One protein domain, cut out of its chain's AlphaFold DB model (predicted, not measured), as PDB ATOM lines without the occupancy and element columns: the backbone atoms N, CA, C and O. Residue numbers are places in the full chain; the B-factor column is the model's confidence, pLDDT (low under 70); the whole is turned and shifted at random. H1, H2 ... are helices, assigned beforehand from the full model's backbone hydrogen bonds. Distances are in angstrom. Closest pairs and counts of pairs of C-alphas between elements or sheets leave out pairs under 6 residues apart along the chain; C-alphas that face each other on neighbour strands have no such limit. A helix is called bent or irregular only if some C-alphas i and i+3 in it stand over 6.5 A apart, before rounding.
ATOM      1  N   VAL A  58     149.002 146.418 153.902       61.97
ATOM      2  CA  VAL A  58     148.306 147.343 154.796       61.97
ATOM      3  C   VAL A  58     146.784 147.200 154.610       61.97
ATOM      4  O   VAL A  58     146.184 147.886 153.783       61.97
ATOM      5  N   CYS A  59     146.130 146.344 155.402       62.31
ATOM      6  CA  CYS A  59     144.666 146.274 155.448       62.31
ATOM      7  C   CYS A  59     144.120 147.363 156.393       62.31
ATOM      8  O   CYS A  59     144.289 147.247 157.605       62.31
ATOM      9  N   PRO A  60     143.407 148.402 155.913       65.81
ATOM     10  CA  PRO A  60     142.904 149.483 156.769       65.81
ATOM     11  C   PRO A  60     141.799 149.043 157.740       65.81
ATOM     12  O   PRO A  60     141.379 149.819 158.594       65.81
ATOM     13  N   TYR A  61     141.263 147.830 157.580       67.31
ATOM     14  CA  TYR A  61     140.168 147.325 158.403       67.31
ATOM     15  C   TYR A  61     140.657 146.615 159.662       67.31
ATOM     16  O   TYR A  61     139.963 146.661 160.675       67.31
ATOM     17  N   GLU A  62     141.849 146.024 159.633       71.75
ATOM     18  CA  GLU A  62     142.419 145.301 160.769       71.75
ATOM     19  C   GLU A  62     143.488 146.153 161.457       71.75
ATOM     20  O   GLU A  62     144.169 146.972 160.840       71.75
ATOM     21  N   HIS A  63     143.569 146.039 162.782       75.50
ATOM     22  CA  HIS A  63     144.516 146.816 163.566       75.50
ATOM     23  C   HIS A  63     145.788 146.002 163.805       75.50
ATOM     24  O   HIS A  63     145.909 145.313 164.815       75.50
ATOM     25  N   ASP A  64     146.748 146.135 162.893       74.75
ATOM     26  CA  ASP A  64     148.005 145.374 162.947       74.75
ATOM     27  C   ASP A  64     149.153 146.138 163.625       74.75
ATOM     28  O   ASP A  64     150.284 145.655 163.687       74.75
ATOM     29  N   GLY A  65     148.893 147.361 164.106       71.50
ATOM     30  CA  GLY A  65     149.901 148.226 164.733       71.50
ATOM     31  C   GLY A  65     151.041 148.655 163.796       71.50
ATOM     32  O   GLY A  65     152.061 149.164 164.262       71.50
ATOM     33  N   LYS A  66     150.873 148.447 162.484       70.88
ATOM     34  CA  LYS A  66     151.809 148.808 161.410       70.88
ATOM     35  C   LYS A  66     151.261 149.989 160.602       70.88
ATOM     36  O   LYS A  66     150.049 150.155 160.487       70.88
ATOM     37  N   GLY A  67     152.150 150.800 160.025       73.75
ATOM     38  CA  GLY A  67     151.769 151.969 159.220       73.75
ATOM     39  C   GLY A  67     150.941 152.986 160.015       73.75
ATOM     40  O   GLY A  67     151.249 153.270 161.171       73.75
ATOM     41  N   ASP A  68     149.864 153.496 159.417       66.50
ATOM     42  CA  ASP A  68     148.981 154.503 160.029       66.50
ATOM     43  C   ASP A  68     148.264 153.992 161.289       66.50
ATOM     44  O   ASP A  68     147.975 154.763 162.208       66.50
ATOM     45  N   ALA A  69     148.031 152.678 161.378       71.44
ATOM     46  CA  ALA A  69     147.435 152.057 162.553       71.44
ATOM     47  C   ALA A  69     148.365 152.111 163.778       71.44
ATOM     48  O   ALA A  69     147.880 151.999 164.895       71.44
ATOM     49  N   HIS A  70     149.675 152.329 163.612       76.62
ATOM     50  CA  HIS A  70     150.621 152.416 164.731       76.62
ATOM     51  C   HIS A  70     150.320 153.581 165.690       76.62
ATOM     52  O   HIS A  70     150.517 153.474 166.898       76.62
ATOM     53  N   PHE A  71     149.811 154.695 165.159       78.94
ATOM     54  CA  PHE A  71     149.542 155.910 165.937       78.94
ATOM     55  C   PHE A  71     148.171 155.909 166.622       78.94
ATOM     56  O   PHE A  71     147.827 156.847 167.343       78.94
ATOM     57  N   ILE A  72     147.365 154.878 166.381       82.06
ATOM     58  CA  ILE A  72     145.959 154.824 166.764       82.06
ATOM     59  C   ILE A  72     145.775 153.658 167.730       82.06
ATOM     60  O   ILE A  72     146.216 152.550 167.463       82.06
ATOM     61  N   SER A  73     145.101 153.873 168.861       85.06
ATOM     62  CA  SER A  73     144.783 152.757 169.758       85.06
ATOM     63  C   SER A  73     143.768 151.803 169.106       85.06
ATOM     64  O   SER A  73     142.916 152.261 168.340       85.06
ATOM     65  N   PRO A  74     143.749 150.504 169.458       83.88
ATOM     66  CA  PRO A  74     142.785 149.552 168.895       83.88
ATOM     67  C   PRO A  74     141.324 150.012 169.046       83.88
ATOM     68  O   PRO A  74     140.494 149.835 168.156       83.88
ATOM     69  N   GLN A  75     141.005 150.665 170.170       83.56
ATOM     70  CA  GLN A  75     139.675 151.220 170.428       83.56
ATOM     71  C   GLN A  75     139.360 152.421 169.528       83.56
ATOM     72  O   GLN A  75     138.234 152.558 169.046       83.56
ATOM     73  N   MET A  76     140.344 153.287 169.280       83.81
ATOM     74  CA  MET A  76     140.173 154.422 168.378       83.81
ATOM     75  C   MET A  76     140.022 153.949 166.927       83.81
ATOM     76  O   MET A  76     139.134 154.435 166.230       83.81
ATOM     77  N   HIS A  77     140.790 152.938 166.514       84.31
ATOM     78  CA  HIS A  77     140.670 152.299 165.200       84.31
ATOM     79  C   HIS A  77     139.261 151.750 164.968       84.31
ATOM     80  O   HIS A  77     138.609 152.076 163.976       84.31
ATOM     81  N   LYS A  78     138.730 151.020 165.954       82.94
ATOM     82  CA  LYS A  78     137.364 150.484 165.927       82.94
ATOM     83  C   LYS A  78     136.299 151.573 165.745       82.94
ATOM     84  O   LYS A  78     135.369 151.423 164.953       82.94
ATOM     85  N   ASN A  79     136.445 152.700 166.437       82.94
ATOM     86  CA  ASN A  79     135.513 153.826 166.326       82.94
ATOM     87  C   ASN A  79     135.642 154.599 165.003       82.94
ATOM     88  O   ASN A  79     134.671 155.208 164.540       82.94
ATOM     89  N   LEU A  80     136.828 154.603 164.394       80.19
ATOM     90  CA  LEU A  80     137.075 155.263 163.112       80.19
ATOM     91  C   LEU A  80     136.578 154.420 161.934       80.19
ATOM     92  O   LEU A  80     135.928 154.966 161.040       80.19
ATOM     93  N   MET A  81     136.829 153.111 161.966       80.56
ATOM     94  CA  MET A  81     136.613 152.228 160.818       80.56
ATOM     95  C   MET A  81     135.343 151.382 160.937       80.56
ATOM     96  O   MET A  81     134.605 151.251 159.962       80.56
ATOM     97  N   GLU A  82     135.026 150.844 162.117       80.50
ATOM     98  CA  GLU A  82     133.941 149.867 162.258       80.50
ATOM     99  C   GLU A  82     132.606 150.486 162.680       80.50
ATOM    100  O   GLU A  82     131.570 150.108 162.133       80.50
ATOM    101  N   ILE A  83     132.594 151.423 163.636       84.94
ATOM    102  CA  ILE A  83     131.365 151.878 164.321       84.94
ATOM    103  C   ILE A  83     131.052 153.360 164.013       84.94
ATOM    104  O   ILE A  83     131.908 154.231 164.146       84.94
ATOM    105  N   CYS A  84     129.825 153.683 163.571       83.19
ATOM    106  CA  CYS A  84     129.348 155.068 163.396       83.19
ATOM    107  C   CYS A  84     129.065 155.696 164.769       83.19
ATOM    108  O   CYS A  84     128.766 155.000 165.734       83.19
ATOM    109  N   ARG A  85     129.006 157.032 164.840       76.62
ATOM    110  CA  ARG A  85     128.615 157.786 166.050       76.62
ATOM    111  C   ARG A  85     127.290 157.323 166.683       76.62
ATOM    112  O   ARG A  85     127.080 157.534 167.868       76.62
ATOM    113  N   CYS A  86     126.398 156.704 165.911       82.19
ATOM    114  CA  CYS A  86     125.132 156.158 166.411       82.19
ATOM    115  C   CYS A  86     125.205 154.699 166.916       82.19
ATOM    116  O   CYS A  86     124.161 154.094 167.150       82.19
ATOM    117  N   GLY A  87     126.398 154.104 167.009       79.38
ATOM    118  CA  GLY A  87     126.612 152.731 167.486       79.38
ATOM    119  C   GLY A  87     126.404 151.626 166.441       79.38
ATOM    120  O   GLY A  87     126.635 150.458 166.729       79.38
ATOM    121  N   ARG A  88     125.986 151.963 165.216       82.12
ATOM    122  CA  ARG A  88     125.802 150.996 164.115       82.12
ATOM    123  C   ARG A  88     127.077 150.835 163.287       82.12
ATOM    124  O   ARG A  88     127.861 151.780 163.228       82.12
ATOM    125  N   PRO A  89     127.274 149.701 162.593       82.81
ATOM    126  CA  PRO A  89     128.441 149.520 161.742       82.81
ATOM    127  C   PRO A  89     128.477 150.548 160.601       82.81
ATOM    128  O   PRO A  89     127.448 150.832 159.978       82.81
ATOM    129  N   ARG A  90     129.664 151.091 160.306       78.94
ATOM    130  CA  ARG A  90     129.920 152.032 159.202       78.94
ATOM    131  C   ARG A  90     129.857 151.319 157.849       78.94
ATOM    132  O   ARG A  90     130.881 151.061 157.230       78.94
ATOM    133  N   ARG A  91     128.656 150.945 157.398       77.00
ATOM    134  CA  ARG A  91     128.454 150.223 156.128       77.00
ATOM    135  C   ARG A  91     127.320 150.808 155.291       77.00
ATOM    136  O   ARG A  91     126.269 151.171 155.823       77.00
ATOM    137  N   GLY A  92     127.538 150.864 153.978       74.75
ATOM    138  CA  GLY A  92     126.533 151.188 152.965       74.75
ATOM    139  C   GLY A  92     125.675 152.424 153.266       74.75
ATOM    140  O   GLY A  92     126.150 153.463 153.730       74.75
ATOM    141  N   ILE A  93     124.367 152.288 153.030       74.75
ATOM    142  CA  ILE A  93     123.360 153.362 153.129       74.75
ATOM    143  C   ILE A  93     123.315 153.995 154.530       74.75
ATOM    144  O   ILE A  93     122.908 155.153 154.689       74.75
ATOM    145  N   HIS A  94     123.732 153.255 155.564       80.94
ATOM    146  CA  HIS A  94     123.772 153.782 156.917       80.94
ATOM    147  C   HIS A  94     124.687 155.002 157.020       80.94
ATOM    148  O   HIS A  94     124.284 155.965 157.662       80.94
ATOM    149  N   MET A  95     125.850 155.015 156.361       75.25
ATOM    150  CA  MET A  95     126.800 156.128 156.467       75.25
ATOM    151  C   MET A  95     126.201 157.459 156.010       75.25
ATOM    152  O   MET A  95     126.242 158.438 156.757       75.25
ATOM    153  N   GLY A  96     125.554 157.477 154.842       75.00
ATOM    154  CA  GLY A  96     124.879 158.675 154.337       75.00
ATOM    155  C   GLY A  96     123.757 159.141 155.268       75.00
ATOM    156  O   GLY A  96     123.691 160.312 155.641       75.00
ATOM    157  N   LYS A  97     122.918 158.210 155.740       78.44
ATOM    158  CA  LYS A  97     121.800 158.530 156.645       78.44
ATOM    159  C   LYS A  97     122.259 158.928 158.058       78.44
ATOM    160  O   LYS A  97     121.612 159.763 158.683       78.44
ATOM    161  N   CYS A  98     123.343 158.341 158.577       80.69
ATOM    162  CA  CYS A  98     123.926 158.629 159.900       80.69
ATOM    163  C   CYS A  98     124.400 160.089 159.941       80.69
ATOM    164  O   CYS A  98     124.054 160.828 160.861       80.69
ATOM    165  N   LEU A  99     125.121 160.512 158.898       69.75
ATOM    166  CA  LEU A  99     125.628 161.876 158.757       69.75
ATOM    167  C   LEU A  99     124.493 162.890 158.567       69.75
ATOM    168  O   LEU A  99     124.483 163.922 159.231       69.75
ATOM    169  N   GLN A 100     123.489 162.563 157.749       70.69
ATOM    170  CA  GLN A 100     122.306 163.413 157.566       70.69
ATOM    171  C   GLN A 100     121.482 163.576 158.854       70.69
ATOM    172  O   GLN A 100     120.970 164.658 159.126       70.69
ATOM    173  N   ARG A 101     121.370 162.533 159.692       61.88
ATOM    174  CA  ARG A 101     120.637 162.610 160.972       61.88
ATOM    175  C   ARG A 101     121.262 163.574 161.973       61.88
ATOM    176  O   ARG A 101     120.521 164.191 162.731       61.88
ATOM    177  N   ALA A 102     122.584 163.737 161.966       56.97
ATOM    178  CA  ALA A 102     123.258 164.708 162.829       56.97
ATOM    179  C   ALA A 102     122.875 166.169 162.504       56.97
ATOM    180  O   ALA A 102     123.105 167.049 163.329       56.97
ATOM    181  N   ILE A 103     122.259 166.415 161.341       54.19
ATOM    182  CA  ILE A 103     121.816 167.735 160.870       54.19
ATOM    183  C   ILE A 103     120.367 168.044 161.312       54.19
ATOM    184  O   ILE A 103     119.910 169.165 161.132       54.19
ATOM    185  N   ASN A 104     119.644 167.109 161.952       44.97
ATOM    186  CA  ASN A 104     118.286 167.354 162.460       44.97
ATOM    187  C   ASN A 104     118.284 167.740 163.956       44.97
ATOM    188  O   ASN A 104     118.244 166.849 164.811       44.97
TER     189      ASN A 104
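This is residues 58 to 104 of the 167 residues of the protein "uncharacterized protein LOC117570884" of Drosophila albomicans (UniProt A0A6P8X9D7). Three short helices are strung one after another along a loose rod without a common core: H1 near one end, H2 in the middle and H3 near the other end. Residues 58 to 66 fold back on themselves at the H1 end, and residues 83 to 92 make a looping link between H2 and H3. The printed part has 47 residues with three named helices, in the order H1, H2, H3, and no named strand; the class is all helix, with 23 residues, under half, in named elements. The whole is loose, with a radius of gyration of the C-alphas of 12.4 A, and spans 38 by 17 by 14 A.

The printed part begins at Val 58, with its C-alpha at (148.306, 147.343, 154.796). H1 holds residues 67 to 71, is 8.1 A long from first to last C-alpha, and begins at C-alpha 67 at (151.769, 151.969, 159.220). It is neither bent nor irregular, but only just: C-alphas 68 and 71 are 6.1 A apart. H2 holds residues 74 to 82 and is 11.1 A long. H3 holds residues 93 to 101, is 12.4 A long, and ends at C-alpha 101 at (120.637, 162.610, 160.972).

H1 and H2 are close but not clearly touching; their closest C-alphas, those of Ala 69 and His 77, are 7.3 A apart. H2 and H3 are apart, and so are H1 and H3. In H2 and H3 every O i to N i+4 pair is within hydrogen-bond range; in H1 0 of 1 is, while 2 of 2 O i to N i+3 pairs are.

The two C-alphas farthest apart, those of Lys 66 and Asn 104, are 38.3 A apart. The printed part has no cut. The link from H1 to H2 is tight, with 2 residues, and that from H2 to H3 is short, with 10. The mean pLDDT of the printed part is 75.0; residues 58 to 61, 68, 99 and 101 to 104 are under 70.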